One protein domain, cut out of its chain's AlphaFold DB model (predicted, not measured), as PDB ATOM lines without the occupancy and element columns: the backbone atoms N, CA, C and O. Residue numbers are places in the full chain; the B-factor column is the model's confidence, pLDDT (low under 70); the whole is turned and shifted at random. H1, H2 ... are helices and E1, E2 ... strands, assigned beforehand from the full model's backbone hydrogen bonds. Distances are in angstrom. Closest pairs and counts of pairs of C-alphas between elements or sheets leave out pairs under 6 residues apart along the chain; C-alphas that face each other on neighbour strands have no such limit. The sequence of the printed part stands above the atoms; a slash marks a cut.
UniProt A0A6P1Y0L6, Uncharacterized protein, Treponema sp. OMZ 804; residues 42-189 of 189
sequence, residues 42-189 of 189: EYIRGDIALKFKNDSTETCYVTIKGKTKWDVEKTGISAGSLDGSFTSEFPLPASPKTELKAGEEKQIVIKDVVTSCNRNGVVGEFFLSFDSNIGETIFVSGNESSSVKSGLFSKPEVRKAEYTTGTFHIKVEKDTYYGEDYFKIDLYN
ATOM      1  N   GLU A  42     -51.641  25.820  29.010       91.12
ATOM      2  CA  GLU A  42     -51.357  25.085  30.242       91.12
ATOM      3  C   GLU A  42     -50.394  25.888  31.118       91.12
ATOM      4  O   GLU A  42     -49.261  26.160  30.717       91.12
ATOM      5  N   TYR A  43     -50.840  26.259  32.319       93.44
ATOM      6  CA  TYR A  43     -50.000  26.929  33.312       93.44
ATOM      7  C   TYR A  43     -49.260  25.902  34.155       93.44
ATOM      8  O   TYR A  43     -49.868  25.011  34.750       93.44
ATOM      9  N   ILE A  44     -47.951  26.077  34.257       94.31
ATOM     10  CA  ILE A  44     -47.072  25.216  35.035       94.31
ATOM     11  C   ILE A  44     -46.767  25.922  36.351       94.31
ATOM     12  O   ILE A  44     -46.335  27.082  36.384       94.31
ATOM     13  N   ARG A  45     -46.984  25.193  37.445       95.69
ATOM     14  CA  ARG A  45     -46.725  25.663  38.803       95.69
ATOM     15  C   ARG A  45     -45.463  25.037  39.371       95.69
ATOM     16  O   ARG A  45     -45.112  23.912  39.027       95.69
ATOM     17  N   GLY A  46     -44.782  25.780  40.228       95.38
ATOM     18  CA  GLY A  46     -43.583  25.327  40.912       95.38
ATOM     19  C   GLY A  46     -43.290  26.162  42.146       95.38
ATOM     20  O   GLY A  46     -43.933  27.182  42.400       95.38
ATOM     21  N   ASP A  47     -42.296  25.719  42.900       96.00
ATOM     22  CA  ASP A  47     -41.831  26.426  44.081       96.00
ATOM     23  C   ASP A  47     -40.747  27.435  43.684       96.00
ATOM     24  O   ASP A  47     -39.846  27.132  42.894       96.00
ATOM     25  N   ILE A  48     -40.821  28.641  44.244       96.06
ATOM     26  CA  ILE A  48     -39.797  29.679  44.100       96.06
ATOM     27  C   ILE A  48     -39.091  29.837  45.435       96.06
ATOM     28  O   ILE A  48     -39.730  30.051  46.462       96.06
ATOM     29  N   ALA A  49     -37.765  29.775  45.417       95.31
ATOM     30  CA  ALA A  49     -36.952  29.919  46.610       95.31
ATOM     31  C   ALA A  49     -36.114  31.197  46.525       95.31
ATOM     32  O   ALA A  49     -35.250  31.315  45.659       95.31
ATOM     33  N   LEU A  50     -36.369  32.142  47.427       95.75
ATOM     34  CA  LEU A  50     -35.663  33.419  47.505       95.75
ATOM     35  C   LEU A  50     -34.677  33.381  48.670       95.75
ATOM     36  O   LEU A  50     -35.052  33.030  49.792       95.75
ATOM     37  N   LYS A  51     -33.415  33.726  48.411       96.81
ATOM     38  CA  LYS A  51     -32.383  33.814  49.449       96.81
ATOM     39  C   LYS A  51     -32.353  35.216  50.024       96.81
ATOM     40  O   LYS A  51     -32.349  36.185  49.272       96.81
ATOM     41  N   PHE A  52     -32.289  35.316  51.341       96.50
ATOM     42  CA  PHE A  52     -32.194  36.572  52.065       96.50
ATOM     43  C   PHE A  52     -30.999  36.540  52.998       96.50
ATOM     44  O   PHE A  52     -30.756  35.524  53.644       96.50
ATOM     45  N   LYS A  53     -30.311  37.671  53.117       97.12
ATOM     46  CA  LYS A  53     -29.263  37.890  54.104       97.12
ATOM     47  C   LYS A  53     -29.554  39.162  54.880       97.12
ATOM     48  O   LYS A  53     -29.740  40.223  54.289       97.12
ATOM     49  N   ASN A  54     -29.584  39.058  56.200       96.25
ATOM     50  CA  ASN A  54     -29.704  40.216  57.067       96.25
ATOM     51  C   ASN A  54     -28.309  40.777  57.371       96.25
ATOM     52  O   ASN A  54     -27.616  40.288  58.257       96.25
ATOM     53  N   ASP A  55     -27.892  41.800  56.630       95.75
ATOM     54  CA  ASP A  55     -26.633  42.519  56.861       95.75
ATOM     55  C   ASP A  55     -26.764  43.605  57.946       95.75
ATOM     56  O   ASP A  55     -25.784  44.286  58.255       95.75
ATOM     57  N   SER A  56     -27.957  43.803  58.515       91.38
ATOM     58  CA  SER A  56     -28.165  44.743  59.617       91.38
ATOM     59  C   SER A  56     -27.750  44.159  60.971       91.38
ATOM     60  O   SER A  56     -27.496  42.962  61.122       91.38
ATOM     61  N   THR A  57     -27.707  45.024  61.984       90.12
ATOM     62  CA  THR A  57     -27.457  44.644  63.381       90.12
ATOM     63  C   THR A  57     -28.727  44.261  64.142       90.12
ATOM     64  O   THR A  57     -28.639  43.874  65.305       90.12
ATOM     65  N   GLU A  58     -29.903  44.370  63.522       88.38
ATOM     66  CA  GLU A  58     -31.197  44.121  64.160       88.38
ATOM     67  C   GLU A  58     -31.835  42.835  63.634       88.38
ATOM     68  O   GLU A  58     -31.631  42.443  62.488       88.38
ATOM     69  N   THR A  59     -32.657  42.175  64.452       92.44
ATOM     70  CA  THR A  59     -33.542  41.115  63.947       92.44
ATOM     71  C   THR A  59     -34.625  41.738  63.075       92.44
ATOM     72  O   THR A  59     -35.343  42.634  63.523       92.44
ATOM     73  N   CYS A  60     -34.787  41.221  61.859       93.69
ATOM     74  CA  CYS A  60     -35.809  41.672  60.924       93.69
ATOM     75  C   CYS A  60     -36.807  40.561  60.589       93.69
ATOM     76  O   CYS A  60     -36.539  39.369  60.756       93.69
ATOM     77  N   TYR A  61     -37.959  40.961  60.061       94.69
ATOM     78  CA  TYR A  61     -39.019  40.065  59.635       94.69
ATOM     79  C   TYR A  61     -39.397  40.352  58.191       94.69
ATOM     80  O   TYR A  61     -39.798  41.467  57.862       94.69
ATOM     81  N   VAL A  62     -39.315  39.327  57.353       94.44
ATOM     82  CA  VAL A  62     -39.604  39.401  55.922       94.44
ATOM     83  C   VAL A  62     -41.013  38.882  55.658       94.44
ATOM     84  O   VAL A  62     -41.388  37.804  56.121       94.44
ATOM     85  N   THR A  63     -41.799  39.636  54.896       92.94
ATOM     86  CA  THR A  63     -43.081  39.205  54.323       92.94
ATOM     87  C   THR A  63     -43.035  39.437  52.822       92.94
ATOM     88  O   THR A  63     -42.733  40.545  52.388       92.94
ATOM     89  N   ILE A  64     -43.347  38.421  52.019       93.12
ATOM     90  CA  ILE A  64     -43.296  38.532  50.558       93.12
ATOM     91  C   ILE A  64     -44.721  38.623  50.026       93.12
ATOM     92  O   ILE A  64     -45.513  37.689  50.182       93.12
ATOM     93  N   LYS A  65     -45.025  39.750  49.391       91.06
ATOM     94  CA  LYS A  65     -46.220  39.968  48.577       91.06
ATOM     95  C   LYS A  65     -45.772  40.394  47.191       91.06
ATOM     96  O   LYS A  65     -44.737  41.030  47.047       91.06
ATOM     97  N   GLY A  66     -46.533  40.030  46.177       92.62
ATOM     98  CA  GLY A  66     -46.151  40.271  44.797       92.62
ATOM     99  C   GLY A  66     -47.006  39.452  43.857       92.62
ATOM    100  O   GLY A  66     -47.989  38.829  44.264       92.62
ATOM    101  N   LYS A  67     -46.570  39.399  42.610       94.19
ATOM    102  CA  LYS A  67     -47.180  38.600  41.556       94.19
ATOM    103  C   LYS A  67     -46.117  38.057  40.619       94.19
ATOM    104  O   LYS A  67     -44.977  38.511  40.616       94.19
ATOM    105  N   THR A  68     -46.490  37.091  39.805       95.94
ATOM    106  CA  THR A  68     -45.718  36.676  38.641       95.94
ATOM    107  C   THR A  68     -46.301  37.317  37.394       95.94
ATOM    108  O   THR A  68     -47.514  37.247  37.207       95.94
ATOM    109  N   LYS A  69     -45.467  37.905  36.534       94.69
ATOM    110  CA  LYS A  69     -45.873  38.534  35.266       94.69
ATOM    111  C   LYS A  69     -45.247  37.819  34.076       94.69
ATOM    112  O   LYS A  69     -44.100  37.384  34.146       94.69
ATOM    113  N   TRP A  70     -46.010  37.697  32.995       94.06
ATOM    114  CA  TRP A  70     -45.567  37.081  31.751       94.06
ATOM    115  C   TRP A  70     -44.409  37.865  31.132       94.06
ATOM    116  O   TRP A  70     -44.487  39.078  30.934       94.06
ATOM    117  N   ASP A  71     -43.345  37.150  30.788       92.69
ATOM    118  CA  ASP A  71     -42.116  37.726  30.262       92.69
ATOM    119  C   ASP A  71     -42.200  37.942  28.743       92.69
ATOM    120  O   ASP A  71     -41.677  37.158  27.948       92.69
ATOM    121  N   VAL A  72     -42.894  39.000  28.317       90.00
ATOM    122  CA  VAL A  72     -43.056  39.335  26.887       90.00
ATOM    123  C   VAL A  72     -41.700  39.507  26.198       90.00
ATOM    124  O   VAL A  72     -41.523  39.042  25.076       90.00
ATOM    125  N   GLU A  73     -40.732  40.130  26.874       87.56
ATOM    126  CA  GLU A  73     -39.403  40.402  26.316       87.56
ATOM    127  C   GLU A  73     -38.632  39.115  26.009       87.56
ATOM    128  O   GLU A  73     -37.997  39.010  24.961       87.56
ATOM    129  N   LYS A  74     -38.701  38.119  26.898       85.62
ATOM    130  CA  LYS A  74     -38.005  36.841  26.700       85.62
ATOM    131  C   LYS A  74     -38.749  35.906  25.754       85.62
ATOM    132  O   LYS A  74     -38.122  35.116  25.053       85.62
ATOM    133  N   THR A  75     -40.076  35.952  25.768       83.75
ATOM    134  CA  THR A  75     -40.919  35.002  25.028       83.75
ATOM    135  C   THR A  75     -41.263  35.479  23.622       83.75
ATOM    136  O   THR A  75     -41.583  34.655  22.770       83.75
ATOM    137  N   GLY A  76     -41.228  36.791  23.373       85.94
ATOM    138  CA  GLY A  76     -41.668  37.401  22.117       85.94
ATOM    139  C   GLY A  76     -43.183  37.327  21.886       85.94
ATOM    140  O   GLY A  76     -43.649  37.635  20.790       85.94
ATOM    141  N   ILE A  77     -43.963  36.910  22.890       83.44
ATOM    142  CA  ILE A  77     -45.412  36.703  22.781       83.44
ATOM    143  C   ILE A  77     -46.149  37.761  23.600       83.44
ATOM    144  O   ILE A  77     -45.875  37.943  24.786       83.44
ATOM    145  N   SER A  78     -47.139  38.414  22.983       84.75
ATOM    146  CA  SER A  78     -47.943  39.461  23.619       84.75
ATOM    147  C   SER A  78     -48.685  38.968  24.864       84.75
ATOM    148  O   SER A  78     -49.296  37.899  24.861       84.75
ATOM    149  N   ALA A  79     -48.723  39.807  25.904       82.81
ATOM    150  CA  ALA A  79     -49.481  39.540  27.128       82.81
ATOM    151  C   ALA A  79     -51.008  39.530  26.913       82.81
ATOM    152  O   ALA A  79     -51.734  38.924  27.688       82.81
ATOM    153  N   GLY A  80     -51.505  40.166  25.847       78.12
ATOM    154  CA  GLY A  80     -52.911  40.087  25.454       78.12
ATOM    155  C   GLY A  80     -53.206  38.825  24.646       78.12
ATOM    156  O   GLY A  80     -52.453  38.468  23.730       78.12
ATOM    157  N   SER A  81     -54.322  38.166  24.952       71.31
ATOM    158  CA  SER A  81     -54.979  37.253  24.015       71.31
ATOM    159  C   SER A  81     -56.281  37.881  23.534       71.31
ATOM    160  O   SER A  81     -57.042  38.405  24.343       71.31
ATOM    161  N   LEU A  82     -56.532  37.845  22.223       65.88
ATOM    162  CA  LEU A  82     -57.719  38.460  21.609       65.88
ATOM    163  C   LEU A  82     -59.031  37.789  22.047       65.88
ATOM    164  O   LEU A  82     -60.088  38.403  21.978       65.88
ATOM    165  N   ASP A  83     -58.952  36.542  22.508       77.06
ATOM    166  CA  ASP A  83     -60.073  35.746  23.016       77.06
ATOM    167  C   ASP A  83     -60.240  35.834  24.547       77.06
ATOM    168  O   ASP A  83     -61.128  35.192  25.101       77.06
ATOM    169  N   GLY A  84     -59.379  36.589  25.243       76.38
ATOM    170  CA  GLY A  84     -59.400  36.732  26.702       76.38
ATOM    171  C   GLY A  84     -59.023  35.473  27.496       76.38
ATOM    172  O   GLY A  84     -59.127  35.489  28.719       76.38
ATOM    173  N   SER A  85     -58.575  34.391  26.850       82.12
ATOM    174  CA  SER A  85     -58.287  33.115  27.531       82.12
ATOM    175  C   SER A  85     -56.965  33.109  28.310       82.12
ATOM    176  O   SER A  85     -56.761  32.272  29.190       82.12
ATOM    177  N   PHE A  86     -56.062  34.044  28.003       89.00
ATOM    178  CA  PHE A  86     -54.741  34.133  28.615       89.00
ATOM    179  C   PHE A  86     -54.710  35.115  29.787       89.00
ATOM    180  O   PHE A  86     -55.112  36.271  29.669       89.00
ATOM    181  N   THR A  87     -54.150  34.656  30.898       91.88
ATOM    182  CA  THR A  87     -53.875  35.435  32.097       91.88
ATOM    183  C   THR A  87     -52.372  35.678  32.161       91.88
ATOM    184  O   THR A  87     -51.583  34.745  32.301       91.88
ATOM    185  N   SER A  88     -51.966  36.941  32.034       92.56
ATOM    186  CA  SER A  88     -50.555  37.336  31.999       92.56
ATOM    187  C   SER A  88     -49.963  37.633  33.373       92.56
ATOM    188  O   SER A  88     -48.762  37.869  33.463       92.56
ATOM    189  N   GLU A  89     -50.773  37.648  34.433       94.31
ATOM    190  CA  GLU A  89     -50.325  37.957  35.789       94.31
ATOM    191  C   GLU A  89     -51.039  37.085  36.823       94.31
ATOM    192  O   GLU A  89     -52.247  36.878  36.732       94.31
ATOM    193  N   PHE A  90     -50.309  36.606  37.828       95.12
ATOM    194  CA  PHE A  90     -50.873  35.818  38.928       95.12
ATOM    195  C   PHE A  90     -50.336  36.318  40.264       95.12
ATOM    196  O   PHE A  90     -49.122  36.459  40.388       95.12
ATOM    197  N   PRO A  91     -51.182  36.552  41.282       94.94
ATOM    198  CA  PRO A  91     -50.694  36.910  42.607       94.94
ATOM    199  C   PRO A  91     -49.835  35.780  43.183       94.94
ATOM    200  O   PRO A  91     -50.121  34.596  42.979       94.94
ATOM    201  N   LEU A  92     -48.789  36.145  43.924       94.69
ATOM    202  CA  LEU A  92     -48.029  35.175  44.698       94.69
ATOM    203  C   LEU A  92     -48.918  34.612  45.815       94.69
ATOM    204  O   LEU A  92     -49.624  35.374  46.482       94.69
ATOM    205  N   PRO A  93     -48.862  33.295  46.068       92.94
ATOM    206  CA  PRO A  93     -49.456  32.711  47.258       92.94
ATOM    207  C   PRO A  93     -48.901  33.368  48.524       92.94
ATOM    208  O   PRO A  93     -47.746  33.800  48.569       92.94
ATOM    209  N   ALA A  94     -49.732  33.446  49.564       84.38
ATOM    210  CA  ALA A  94     -49.335  34.064  50.820       84.38
ATOM    211  C   ALA A  94     -48.100  33.364  51.409       84.38
ATOM    212  O   ALA A  94     -48.087  32.145  51.585       84.38
ATOM    213  N   SER A  95     -47.077  34.151  51.740       84.31
ATOM    214  CA  SER A  95     -45.884  33.674  52.438       84.31
ATOM    215  C   SER A  95     -45.969  34.015  53.932       84.31
ATOM    216  O   SER A  95     -46.454  35.096  54.288       84.31
ATOM    217  N   PRO A  96     -45.535  33.116  54.834       84.44
ATOM    218  CA  PRO A  96     -45.504  33.419  56.257       84.44
ATOM    219  C   PRO A  96     -44.462  34.502  56.555       84.44
ATOM    220  O   PRO A  96     -43.378  34.532  55.963       84.44
ATOM    221  N   LYS A  97     -44.769  35.356  57.537       92.62
ATOM    222  CA  LYS A  97     -43.799  36.297  58.105       92.62
ATOM    223  C   LYS A  97     -42.612  35.502  58.655       92.62
ATOM    224  O   LYS A  97     -42.789  34.663  59.537       92.62
ATOM    225  N   THR A  98     -41.418  35.754  58.129       95.38
ATOM    226  CA  THR A  98     -40.210  34.982  58.446       95.38
ATOM    227  C   THR A  98     -39.214  35.842  59.208       95.38
ATOM    228  O   THR A  98     -38.802  36.886  58.716       95.38
ATOM    229  N   GLU A  99     -38.810  35.393  60.396       95.94
ATOM    230  CA  GLU A  99     -37.740  36.018  61.183       95.94
ATOM    231  C   GLU A  99     -36.354  35.685  60.606       95.94
ATOM    232  O   GLU A  99     -36.097  34.524  60.242       95.94
ATOM    233  N   LEU A 100     -35.492  36.708  60.551       96.25
ATOM    234  CA  LEU A 100     -34.060  36.637  60.261       96.25
ATOM    235  C   LEU A 100     -33.275  37.438  61.312       96.25
ATOM    236  O   LEU A 100     -33.436  38.658  61.437       96.25
ATOM    237  N   LYS A 101     -32.383  36.772  62.040       96.00
ATOM    238  CA  LYS A 101     -31.478  37.403  63.013       96.00
ATOM    239  C   LYS A 101     -30.382  38.200  62.308       96.00
ATOM    240  O   LYS A 101     -30.108  37.985  61.130       96.00
ATOM    241  N   ALA A 102     -29.742  39.111  63.036       94.62
ATOM    242  CA  ALA A 102     -28.595  39.862  62.532       94.62
ATOM    243  C   ALA A 102     -27.502  38.913  62.001       94.62
ATOM    244  O   ALA A 102     -27.101  37.972  62.689       94.62
ATOM    245  N   GLY A 103     -27.043  39.145  60.770       95.44
ATOM    246  CA  GLY A 103     -26.060  38.315  60.071       95.44
ATOM    247  C   GLY A 103     -26.589  36.994  59.498       95.44
ATOM    248  O   GLY A 103     -25.822  36.288  58.842       95.44
ATOM    249  N   GLU A 104     -27.856  36.630  59.729       97.94
ATOM    250  CA  GLU A 104     -28.425  35.363  59.257       97.94
ATOM    251  C   GLU A 104     -28.663  35.383  57.741       97.94
ATOM    252  O   GLU A 104     -29.156  36.364  57.180       97.94
ATOM    253  N   GLU A 105     -28.360  34.256  57.095       97.75
ATOM    254  CA  GLU A 105     -28.798  33.952  55.736       97.75
ATOM    255  C   GLU A 105     -29.872  32.864  55.780       97.75
ATOM    256  O   GLU A 105     -29.718  31.841  56.453       97.75
ATOM    257  N   LYS A 106     -30.974  33.082  55.061       96.69
ATOM    258  CA  LYS A 106     -32.125  32.183  55.065       96.69
ATOM    259  C   LYS A 106     -32.797  32.135  53.707       96.69
ATOM    260  O   LYS A 106     -32.947  33.146  53.026       96.69
ATOM    261  N   GLN A 107     -33.258  30.948  53.336       96.12
ATOM    262  CA  GLN A 107     -34.069  30.750  52.146       96.12
ATOM    263  C   GLN A 107     -35.551  30.713  52.523       96.12
ATOM    264  O   GLN A 107     -35.951  29.976  53.426       96.12
ATOM    265  N   ILE A 108     -36.365  31.493  51.815       95.06
ATOM    266  CA  ILE A 108     -37.822  31.494  51.944       95.06
ATOM    267  C   ILE A 108     -38.406  30.884  50.674       95.06
ATOM    268  O   ILE A 108     -38.133  31.357  49.571       95.06
ATOM    269  N   VAL A 109     -39.201  29.825  50.831       95.38
ATOM    270  CA  VAL A 109     -39.834  29.109  49.716       95.38
ATOM    271  C   VAL A 109     -41.302  29.509  49.613       95.38
ATOM    272  O   VAL A 109     -42.071  29.326  50.556       95.38
ATOM    273  N   ILE A 110     -41.686  30.022  48.449       95.31
ATOM    274  CA  ILE A 110     -43.066  30.306  48.061       95.31
ATOM    275  C   ILE A 110     -43.530  29.138  47.199       95.31
ATOM    276  O   ILE A 110     -42.966  28.887  46.134       95.31
ATOM    277  N   LYS A 111     -44.528  28.402  47.680       94.94
ATOM    278  CA  LYS A 111     -45.037  27.207  47.003       94.94
ATOM    279  C   LYS A 111     -46.154  27.545  46.031       94.94
ATOM    280  O   LYS A 111     -46.817  28.560  46.209       94.94
ATOM    281  N   ASP A 112     -46.394  26.654  45.073       95.69
ATOM    282  CA  ASP A 112     -47.548  26.708  44.157       95.69
ATOM    283  C   ASP A 112     -47.622  27.983  43.282       95.69
ATOM    284  O   ASP A 112     -48.693  28.497  42.951       95.69
ATOM    285  N   VAL A 113     -46.463  28.507  42.880       96.69
ATOM    286  CA  VAL A 113     -46.356  29.717  42.057       96.69
ATOM    287  C   VAL A 113     -46.471  29.370  40.575       96.69
ATOM    288  O   VAL A 113     -45.849  28.417  40.112       96.69
ATOM    289  N   VAL A 114     -47.211  30.161  39.791       96.75
ATOM    290  CA  VAL A 114     -47.216  30.032  38.323       96.75
ATOM    291  C   VAL A 114     -45.878  30.524  37.771       96.75
ATOM    292  O   VAL A 114     -45.563  31.706  37.847       96.75
ATOM    293  N   THR A 115     -45.071  29.618  37.224       95.62
ATOM    294  CA  THR A 115     -43.693  29.928  36.791       95.62
ATOM    295  C   THR A 115     -43.536  29.972  35.280       95.62
ATOM    296  O   THR A 115     -42.621  30.615  34.765       95.62
ATOM    297  N   SER A 116     -44.412  29.285  34.553       93.81
ATOM    298  CA  SER A 116     -44.397  29.246  33.095       93.81
ATOM    299  C   SER A 116     -45.770  28.874  32.543       93.81
ATOM    300  O   SER A 116     -46.660  28.433  33.273       93.81
ATOM    301  N   CYS A 117     -45.952  29.079  31.246       92.62
ATOM    302  CA  CYS A 117     -47.130  28.645  30.515       92.62
ATOM    303  C   CYS A 117     -46.696  28.058  29.176       92.62
ATOM    304  O   CYS A 117     -45.859  28.642  28.487       92.62
ATOM    305  N   ASN A 118     -47.301  26.940  28.786       88.31
ATOM    306  CA  ASN A 118     -47.304  26.499  27.400       88.31
ATOM    307  C   ASN A 118     -48.464  27.193  26.684       88.31
ATOM    308  O   ASN A 118     -49.621  26.984  27.046       88.31
ATOM    309  N   ARG A 119     -48.150  28.038  25.701       83.94
ATOM    310  CA  ARG A 119     -49.115  28.726  24.846       83.94
ATOM    311  C   ARG A 119     -48.907  28.277  23.403       83.94
ATOM    312  O   ARG A 119     -47.949  28.675  22.748       83.94
ATOM    313  N   ASN A 120     -49.813  27.438  22.912       78.50
ATOM    314  CA  ASN A 120     -49.827  26.872  21.562       78.50
ATOM    315  C   ASN A 120     -48.500  26.197  21.164       78.50
ATOM    316  O   ASN A 120     -48.038  26.342  20.036       78.50
ATOM    317  N   GLY A 121     -47.876  25.467  22.094       81.12
ATOM    318  CA  GLY A 121     -46.607  24.770  21.870       81.12
ATOM    319  C   GLY A 121     -45.362  25.605  22.173       81.12
ATOM    320  O   GLY A 121     -44.261  25.058  22.150       81.12
ATOM    321  N   VAL A 122     -45.510  26.895  22.497       82.81
ATOM    322  CA  VAL A 122     -44.407  27.747  22.954       82.81
ATOM    323  C   VAL A 122     -44.455  27.872  24.470       82.81
ATOM    324  O   VAL A 122     -45.439  28.351  25.032       82.81
ATOM    325  N   VAL A 123     -43.384  27.454  25.141       87.50
ATOM    326  CA  VAL A 123     -43.242  27.628  26.588       87.50
ATOM    327  C   VAL A 123     -42.618  28.986  26.863       87.50
ATOM    328  O   VAL A 123     -41.527  29.279  26.375       87.50
ATOM    329  N   GLY A 124     -43.293  29.797  27.668       89.69
ATOM    330  CA  GLY A 124     -42.738  31.043  28.174       89.69
ATOM    331  C   GLY A 124     -42.768  31.123  29.689       89.69
ATOM    332  O   GLY A 124     -43.536  30.422  30.349       89.69
ATOM    333  N   GLU A 125     -41.884  31.947  30.238       93.12
ATOM    334  CA  GLU A 125     -41.680  32.076  31.679       93.12
ATOM    335  C   GLU A 125     -42.409  33.297  32.243       93.12
ATOM    336  O   GLU A 125     -42.702  34.265  31.538       93.12
ATOM    337  N   PHE A 126     -42.674  33.244  33.544       95.75
ATOM    338  CA  PHE A 126     -43.077  34.403  34.322       95.75
ATOM    339  C   PHE A 126     -41.923  34.853  35.226       95.75
ATOM    340  O   PHE A 126     -41.159  34.033  35.745       95.75
ATOM    341  N   PHE A 127     -41.811  36.160  35.442       95.38
ATOM    342  CA  PHE A 127     -40.873  36.764  36.389       95.38
ATOM    343  C   PHE A 127     -41.609  37.300  37.621       95.38
ATOM    344  O   PHE A 127     -42.822  37.503  37.580       95.38
ATOM    345  N   LEU A 128     -40.886  37.528  38.719       95.19
ATOM    346  CA  LEU A 128     -41.453  38.100  39.942       95.19
ATOM    347  C   LEU A 128     -41.600  39.608  39.799       95.19
ATOM    348  O   LEU A 128     -40.646  40.285  39.435       95.19
ATOM    349  N   SER A 129     -42.771  40.128  40.134       92.75
ATOM    350  CA  SER A 129     -43.072  41.550  40.149       92.75
ATOM    351  C   SER A 129     -43.530  41.972  41.539       92.75
ATOM    352  O   SER A 129     -44.413  41.353  42.137       92.75
ATOM    353  N   PHE A 130     -42.951  43.067  42.005       90.56
ATOM    354  CA  PHE A 130     -43.153  43.690  43.297       90.56
ATOM    355  C   PHE A 130     -43.537  45.156  43.063       90.56
ATOM    356  O   PHE A 130     -42.673  45.998  42.837       90.56
ATOM    357  N   ASP A 131     -44.832  45.464  43.057       82.38
ATOM    358  CA  ASP A 131     -45.335  46.834  42.961       82.38
ATOM    359  C   ASP A 131     -45.593  47.428  44.356       82.38
ATOM    360  O   ASP A 131     -46.587  47.133  45.033       82.38
ATOM    361  N   SER A 132     -44.693  48.310  44.791       70.50
ATOM    362  CA  SER A 132     -44.797  48.981  46.089       70.50
ATOM    363  C   SER A 132     -46.028  49.884  46.209       70.50
ATOM    364  O   SER A 132     -46.518  50.071  47.322       70.50
ATOM    365  N   ASN A 133     -46.560  50.420  45.103       69.94
ATOM    366  CA  ASN A 133     -47.656  51.399  45.137       69.94
ATOM    367  C   ASN A 133     -48.988  50.790  45.589       69.94
ATOM    368  O   ASN A 133     -49.869  51.504  46.062       69.94
ATOM    369  N   ILE A 134     -49.124  49.471  45.466       69.75
ATOM    370  CA  ILE A 134     -50.325  48.717  45.847       69.75
ATOM    371  C   ILE A 134     -50.051  47.707  46.972       69.75
ATOM    372  O   ILE A 134     -50.873  46.837  47.250       69.75
ATOM    373  N   GLY A 135     -48.902  47.823  47.653       73.12
ATOM    374  CA  GLY A 135     -48.523  46.945  48.766       73.12
ATOM    375  C   GLY A 135     -48.087  45.533  48.349       73.12
ATOM    376  O   GLY A 135     -47.945  44.653  49.206       73.12
ATOM    377  N   GLU A 136     -47.855  45.307  47.056       84.06
ATOM    378  CA  GLU A 136     -47.313  44.075  46.485       84.06
ATOM    379  C   GLU A 136     -45.782  44.123  46.530       84.06
ATOM    380  O   GLU A 136     -45.128  44.297  45.516       84.06
ATOM    381  N   THR A 137     -45.177  44.016  47.711       89.38
ATOM    382  CA  THR A 137     -43.716  44.127  47.846       89.38
ATOM    383  C   THR A 137     -43.125  43.099  48.807       89.38
ATOM    384  O   THR A 137     -43.834  42.476  49.607       89.38
ATOM    385  N   ILE A 138     -41.803  42.944  48.755       91.06
ATOM    386  CA  ILE A 138     -41.052  42.355  49.861       91.06
ATOM    387  C   ILE A 138     -41.007  43.405  50.967       91.06
ATOM    388  O   ILE A 138     -40.328  44.423  50.846       91.06
ATOM    389  N   PHE A 139     -41.755  43.159  52.031       90.62
ATOM    390  CA  PHE A 139     -41.803  44.015  53.202       90.62
ATOM    391  C   PHE A 139     -40.846  43.498  54.271       90.62
ATOM    392  O   PHE A 139     -40.858  42.308  54.601       90.62
ATOM    393  N   VAL A 140     -40.057  44.408  54.830       92.06
ATOM    394  CA  VAL A 140     -39.143  44.145  55.938       92.06
ATOM    395  C   VAL A 140     -39.468  45.093  57.081       92.06
ATOM    396  O   VAL A 140     -39.569  46.303  56.887       92.06
ATOM    397  N   SER A 141     -39.610  44.545  58.282       91.50
ATOM    398  CA  SER A 141     -39.756  45.319  59.515       91.50
ATOM    399  C   SER A 141     -38.794  44.835  60.583       91.50
ATOM    400  O   SER A 141     -38.386  43.672  60.569       91.50
ATOM    401  N   GLY A 142     -38.512  45.688  61.563       88.62
ATOM    402  CA  GLY A 142     -37.893  45.257  62.808       88.62
ATOM    403  C   GLY A 142     -38.892  44.504  63.692       88.62
ATOM    404  O   GLY A 142     -39.972  44.086  63.248       88.62
ATOM    405  N   ASN A 143     -38.524  44.320  64.959       83.50
ATOM    406  CA  ASN A 143     -39.444  43.814  65.980       83.50
ATOM    407  C   ASN A 143     -40.637  44.768  66.197       83.50
ATOM    408  O   ASN A 143     -40.669  45.871  65.664       83.50
ATOM    409  N   GLU A 144     -41.635  44.348  66.977       76.94
ATOM    410  CA  GLU A 144     -42.867  45.135  67.184       76.94
ATOM    411  C   GLU A 144     -42.624  46.522  67.802       76.94
ATOM    412  O   GLU A 144     -43.446  47.419  67.639       76.94
ATOM    413  N   SER A 145     -41.493  46.708  68.488       72.69
ATOM    414  CA  SER A 145     -41.078  47.988  69.068       72.69
ATOM    415  C   SER A 145     -40.251  48.854  68.109       72.69
ATOM    416  O   SER A 145     -39.992  50.012  68.425       72.69
ATOM    417  N   SER A 146     -39.819  48.313  66.968       72.12
ATOM    418  CA  SER A 146     -38.976  49.006  65.995       72.12
ATOM    419  C   SER A 146     -39.829  49.845  65.045       72.12
ATOM    420  O   SER A 146     -40.789  49.364  64.437       72.12
ATOM    421  N   SER A 147     -39.455  51.115  64.888       70.31
ATOM    422  CA  SER A 147     -40.016  52.007  63.868       70.31
ATOM    423  C   SER A 147     -39.465  51.716  62.466       70.31
ATOM    424  O   SER A 147     -40.075  52.141  61.481       70.31
ATOM    425  N   VAL A 148     -38.363  50.959  62.368       74.88
ATOM    426  CA  VAL A 148     -37.633  50.681  61.128       74.88
ATOM    427  C   VAL A 148     -38.422  49.684  60.279       74.88
ATOM    428  O   VAL A 148     -38.638  48.522  60.644       74.88
ATOM    429  N   LYS A 149     -38.879  50.137  59.113       81.00
ATOM    430  CA  LYS A 149     -39.655  49.332  58.162       81.00
ATOM    431  C   LYS A 149     -39.462  49.832  56.742       81.00
ATOM    432  O   LYS A 149     -39.224  51.017  56.533       81.00
ATOM    433  N   SER A 150     -39.581  48.936  55.773       81.81
ATOM    434  CA  SER A 150     -39.437  49.284  54.363       81.81
ATOM    435  C   SER A 150     -40.023  48.230  53.430       81.81
ATOM    436  O   SER A 150     -40.217  47.075  53.813       81.81
ATOM    437  N   GLY A 151     -40.295  48.644  52.196       77.69
ATOM    438  CA  GLY A 151     -40.572  47.759  51.070       77.69
ATOM    439  C   GLY A 151     -39.378  47.710  50.114       77.69
ATOM    440  O   GLY A 151     -38.514  48.581  50.130       77.69
ATOM    441  N   LEU A 152     -39.324  46.710  49.241       74.81
ATOM    442  CA  LEU A 152     -38.401  46.732  48.108       74.81
ATOM    443  C   LEU A 152     -38.807  47.873  47.157       74.81
ATOM    444  O   LEU A 152     -39.917  47.853  46.625       74.81
ATOM    445  N   PHE A 153     -37.914  48.849  46.950       59.22
ATOM    446  CA  PHE A 153     -38.183  50.057  46.148       59.22
ATOM    447  C   PHE A 153     -37.398  50.133  44.829       59.22
ATOM    448  O   PHE A 153     -37.844  50.787  43.892       59.22
ATOM    449  N   SER A 154     -36.221  49.506  44.740       58.66
ATOM    450  CA  SER A 154     -35.243  49.795  43.677       58.66
ATOM    451  C   SER A 154     -35.418  48.958  42.408       58.66
ATOM    452  O   SER A 154     -35.114  49.433  41.315       58.66
ATOM    453  N   LYS A 155     -35.912  47.721  42.531       68.75
ATOM    454  CA  LYS A 155     -36.110  46.818  41.394       68.75
ATOM    455  C   LYS A 155     -37.406  46.014  41.547       68.75
ATOM    456  O   LYS A 155     -37.383  44.954  42.170       68.75
ATOM    457  N   PRO A 156     -38.532  46.502  40.994       79.62
ATOM    458  CA  PRO A 156     -39.818  45.834  41.144       79.62
ATOM    459  C   PRO A 156     -39.865  44.503  40.388       79.62
ATOM    460  O   PRO A 156     -40.621  43.624  40.767       79.62
ATOM    461  N   GLU A 157     -39.056  44.308  39.346       90.88
ATOM    462  CA  GLU A 157     -39.119  43.116  38.497       90.88
ATOM    463  C   GLU A 157     -37.837  42.281  38.620       90.88
ATOM    464  O   GLU A 157     -36.737  42.764  38.348       90.88
ATOM    465  N   VAL A 158     -37.973  41.019  39.035       92.38
ATOM    466  CA  VAL A 158     -36.858  40.092  39.265       92.38
ATOM    467  C   VAL A 158     -37.055  38.833  38.431       92.38
ATOM    468  O   VAL A 158     -37.978  38.038  38.649       92.38
ATOM    469  N   ARG A 159     -36.166  38.631  37.455       93.19
ATOM    470  CA  ARG A 159     -36.219  37.484  36.541       93.19
ATOM    471  C   ARG A 159     -35.668  36.227  37.208       93.19
ATOM    472  O   ARG A 159     -34.866  36.286  38.137       93.19
ATOM    473  N   LYS A 160     -36.058  35.061  36.681       91.81
ATOM    474  CA  LYS A 160     -35.694  33.746  37.234       91.81
ATOM    475  C   LYS A 160     -34.209  33.518  37.427       91.81
ATOM    476  O   LYS A 160     -33.817  33.009  38.470       91.81
ATOM    477  N   ALA A 161     -33.394  33.914  36.456       91.50
ATOM    478  CA  ALA A 161     -31.946  33.813  36.590       91.50
ATOM    479  C   ALA A 161     -31.454  34.572  37.834       91.50
ATOM    480  O   ALA A 161     -30.706  34.014  38.624       91.50
ATOM    481  N   GLU A 162     -31.966  35.784  38.047       92.69
ATOM    482  CA  GLU A 162     -31.541  36.680  39.121       92.69
ATOM    483  C   GLU A 162     -31.940  36.153  40.497       92.69
ATOM    484  O   GLU A 162     -31.098  36.033  41.373       92.69
ATOM    485  N   TYR A 163     -33.199  35.758  40.708       92.19
ATOM    486  CA  TYR A 163     -33.590  35.254  42.030       92.19
ATOM    487  C   TYR A 163     -33.071  33.839  42.334       92.19
ATOM    488  O   TYR A 163     -33.110  33.411  43.485       92.19
ATOM    489  N   THR A 164     -32.617  33.091  41.323       93.56
ATOM    490  CA  THR A 164     -32.056  31.743  41.524       93.56
ATOM    491  C   THR A 164     -30.597  31.809  41.973       93.56
ATOM    492  O   THR A 164     -30.167  31.011  42.812       93.56
ATOM    493  N   THR A 165     -29.824  32.740  41.411       94.69
ATOM    494  CA  THR A 165     -28.406  32.910  41.753       94.69
ATOM    495  C   THR A 165     -28.202  33.905  42.879       94.69
ATOM    496  O   THR A 165     -27.322  33.690  43.711       94.69
ATOM    497  N   GLY A 166     -29.018  34.952  42.915       94.56
ATOM    498  CA  GLY A 166     -28.831  36.075  43.808       94.56
ATOM    499  C   GLY A 166     -29.377  35.882  45.212       94.56
ATOM    500  O   GLY A 166     -30.140  34.959  45.518       94.56
ATOM    501  N   THR A 167     -28.985  36.825  46.056       96.00
ATOM    502  CA  THR A 167     -29.415  36.958  47.443       96.00
ATOM    503  C   THR A 167     -29.946  38.370  47.658       96.00
ATOM    504  O   THR A 167     -29.352  39.345  47.200       96.00
ATOM    505  N   PHE A 168     -31.077  38.493  48.346       94.44
ATOM    506  CA  PHE A 168     -31.626  39.765  48.800       94.44
ATOM    507  C   PHE A 168     -30.951  40.165  50.113       94.44
ATOM    508  O   PHE A 168     -31.151  39.532  51.149       94.44
ATOM    509  N   HIS A 169     -30.147  41.215  50.073       94.56
ATOM    510  CA  HIS A 169     -29.452  41.765  51.224       94.56
ATOM    511  C   HIS A 169     -30.297  42.850  51.880       94.56
ATOM    512  O   HIS A 169     -30.692  43.818  51.231       94.56
ATOM    513  N   ILE A 170     -30.554  42.679  53.172       93.56
ATOM    514  CA  ILE A 170     -31.304  43.604  54.015       93.56
ATOM    515  C   ILE A 170     -30.304  44.414  54.832       93.56
ATOM    516  O   ILE A 170     -29.536  43.852  55.612       93.56
ATOM    517  N   LYS A 171     -30.326  45.732  54.671       91.81
ATOM    518  CA  LYS A 171     -29.462  46.688  55.378       91.81
ATOM    519  C   LYS A 171     -30.319  47.743  56.060       91.81
ATOM    520  O   LYS A 171     -31.473  47.916  55.689       91.81
ATOM    521  N   VAL A 172     -29.756  48.459  57.026       89.81
ATOM    522  CA  VAL A 172     -30.370  49.678  57.571       89.81
ATOM    523  C   VAL A 172     -29.649  50.873  56.962       89.81
ATOM    524  O   VAL A 172     -28.420  50.943  57.012       89.81
ATOM    525  N   GLU A 173     -30.404  51.789  56.363       87.50
ATOM    526  CA  GLU A 173     -29.909  53.078  55.882       87.50
ATOM    527  C   GLU A 173     -30.579  54.210  56.659       87.50
ATOM    528  O   GLU A 173     -31.708  54.081  57.131       87.50
ATOM    529  N   LYS A 174     -29.863  55.329  56.798       81.25
ATOM    530  CA  LYS A 174     -30.403  56.540  57.419       81.25
ATOM    531  C   LYS A 174     -31.079  57.389  56.359       81.25
ATOM    532  O   LYS A 174     -30.445  57.725  55.357       81.25
ATOM    533  N   ASP A 175     -32.323  57.782  56.591       74.38
ATOM    534  CA  ASP A 175     -32.958  58.816  55.790       74.38
ATOM    535  C   ASP A 175     -32.293  60.159  56.110       74.38
ATOM    536  O   ASP A 175     -32.419  60.706  57.204       74.38
ATOM    537  N   THR A 176     -31.551  60.705  55.151       71.25
ATOM    538  CA  THR A 176     -30.865  61.991  55.318       71.25
ATOM    539  C   THR A 176     -31.819  63.186  55.347       71.25
ATOM    540  O   THR A 176     -31.398  64.277  55.724       71.25
ATOM    541  N   TYR A 177     -33.072  63.009  54.921       68.31
ATOM    542  CA  TYR A 177     -34.080  64.063  54.838       68.31
ATOM    543  C   TYR A 177     -34.967  64.107  56.084       68.31
ATOM    544  O   TYR A 177     -35.183  65.184  56.641       68.31
ATOM    545  N   TYR A 178     -35.449  62.949  56.543       71.25
ATOM    546  CA  TYR A 178     -36.326  62.852  57.717       71.25
ATOM    547  C   TYR A 178     -35.607  62.416  59.002       71.25
ATOM    548  O   TYR A 178     -36.181  62.540  60.079       71.25
ATOM    549  N   GLY A 179     -34.352  61.961  58.916       75.88
ATOM    550  CA  GLY A 179     -33.550  61.548  60.074       75.88
ATOM    551  C   GLY A 179     -33.941  60.192  60.669       75.88
ATOM    552  O   GLY A 179     -33.475  59.861  61.756       75.88
ATOM    553  N   GLU A 180     -34.780  59.426  59.973       79.00
ATOM    554  CA  GLU A 180     -35.298  58.132  60.420       79.00
ATOM    555  C   GLU A 180     -34.533  56.980  59.757       79.00
ATOM    556  O   GLU A 180     -34.217  57.020  58.565       79.00
ATOM    557  N   ASP A 181     -34.248  55.931  60.522       86.19
ATOM    558  CA  ASP A 181     -33.621  54.719  59.998       86.19
ATOM    559  C   ASP A 181     -34.674  53.857  59.274       86.19
ATOM    560  O   ASP A 181     -35.799  53.670  59.752       86.19
ATOM    561  N   TYR A 182     -34.318  53.293  58.118       87.50
ATOM    562  CA  TYR A 182     -35.196  52.412  57.347       87.50
ATOM    563  C   TYR A 182     -34.435  51.214  56.776       87.50
ATOM    564  O   TYR A 182     -33.225  51.256  56.552       87.50
ATOM    565  N   PHE A 183     -35.151  50.114  56.527       89.25
ATOM    566  CA  PHE A 183     -34.551  48.963  55.857       89.25
ATOM    567  C   PHE A 183     -34.372  49.237  54.361       89.25
ATOM    568  O   PHE A 183     -35.242  49.790  53.698       89.25
ATOM    569  N   LYS A 184     -33.282  48.767  53.780       88.88
ATOM    570  CA  LYS A 184     -33.095  48.710  52.335       88.88
ATOM    571  C   LYS A 184     -32.854  47.282  51.917       88.88
ATOM    572  O   LYS A 184     -32.176  46.532  52.615       88.88
ATOM    573  N   ILE A 185     -33.429  46.925  50.778       90.00
ATOM    574  CA  ILE A 185     -33.343  45.591  50.209       90.00
ATOM    575  C   ILE A 185     -32.702  45.728  48.835       90.00
ATOM    576  O   ILE A 185     -33.265  46.379  47.956       90.00
ATOM    577  N   ASP A 186     -31.546  45.102  48.658       89.69
ATOM    578  CA  ASP A 186     -30.840  45.044  47.381       89.69
ATOM    579  C   ASP A 186     -30.656  43.585  46.963       89.69
ATOM    580  O   ASP A 186     -30.361  42.729  47.794       89.69
ATOM    581  N   LEU A 187     -30.807  43.285  45.675       90.81
ATOM    582  CA  LEU A 187     -30.504  41.964  45.124       90.81
ATOM    583  C   LEU A 187     -29.082  41.959  44.553       90.81
ATOM    584  O   LEU A 187     -28.795  42.726  43.632       90.81
ATOM    585  N   TYR A 188     -28.216  41.082  45.062       90.00
ATOM    586  CA  TYR A 188     -26.866  40.864  44.527       90.00
ATOM    587  C   TYR A 188     -26.761  39.471  43.904       90.00
ATOM    588  O   TYR A 188     -27.217  38.501  44.507       90.00
ATOM    589  N   ASN A 189     -26.174  39.396  42.706       83.81
ATOM    590  CA  ASN A 189     -25.910  38.173  41.939       83.81
ATOM    591  C   ASN A 189     -24.414  37.874  41.877       83.81
ATOM    592  O   ASN A 189     -23.635  38.854  41.849       83.81
TER     593      ASN A 189
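AT A GLANCE: This is residues 42 to 189 of the 189 residues of an uncharacterized protein of Treponema sp. OMZ 804 (UniProt A0A6P1Y0L6). The domain is an elongated sandwich of strands: a large curled sheet, strongly twisted, is partly face to face with a smaller sheet of E5, E2, E8 and E9. The large sheet folds back on itself at E7, with E4 and E3 facing E6, E1, E10 and E11; short H2 packs on it beside its strands and H1 grazes it. The 148 printed residues have two named helices and eleven strands, in the order E1 E2 E3 H1 E4 E5 E6 E7 E8 E9 H2 E10 E11. The large sheet, E4 E3 E7 E6 E1 E10 E11, is mixed and the smaller, E5 E2 E8 E9, antiparallel. The class is mostly strand, and the whole is compact, with a radius of gyration of the C-alphas of 16.8 A and spans of 52 by 29 by 26 A.

HOW THE PARTS SIT: Begin with E1, residues 42 to 54, antiparallel to E6, residues 105 to 119: N 50 and O 108 are 2.9 A apart, within hydrogen-bond range, as are the pairs below. E1 is parallel to E10, residues 167 to 174 (N 168 and O 51, 2.8 A), which forms a hairpin with E11, residues 181 to 188 (N 184 and O 171, 2.8 A). E6 bends by 57 degrees at residue 111 and forms a hairpin with E7, residues 122 to 129 (N 124 and O 117, 2.9 A). E7 pairs with E3, residues 67 to 70, over 126 to 129 (N 127 and O 69, 2.9 A), and E3 with E4, residues 89 to 91 (N 90 and O 68, 2.9 A), both antiparallel. In the other sheet, E2, residues 60 to 64, is antiparallel to E5, residues 98 to 100 (N 62 and O 98, 2.8 A), and to E8, residues 138 to 141 (N 63 and O 139, 2.8 A); E8 and E9, residues 149 to 151, form a hairpin (N 140 and O 150, 2.9 A). Between the sheets, the closest C-alphas of E9 and E11, Ser 150 and Phe 183, are 5.1 A apart. H2, residues 160 to 165, is on the large sheet at a height of 4.8 A, and its O i to N i+4 pairs are within range. H1, residues 72 to 75, only grazes that sheet and is too short for such a pair.

IN THESE COORDINATES: Find C-alpha 42 at (-51.357, 25.085, 30.242); E1 runs 37.6 A to C-alpha 54. E2 runs on into E3 at 44 degrees. E6 measures 37.3 A, E7 22.1 A and E10 22.0 A; E11, 21.8 A, ends at C-alpha 188, (-26.866, 40.864, 44.527).

THE WHOLE: The C-alphas farthest apart, Gly 121 and Gly 179, are 54.6 A apart. The printed part has no cut; the link from H1 to E4, residues 76 to 88, is long. Mean pLDDT of the printed part is 88.1; residues 82, 133 to 134, 153 to 155 and 177 are under 70.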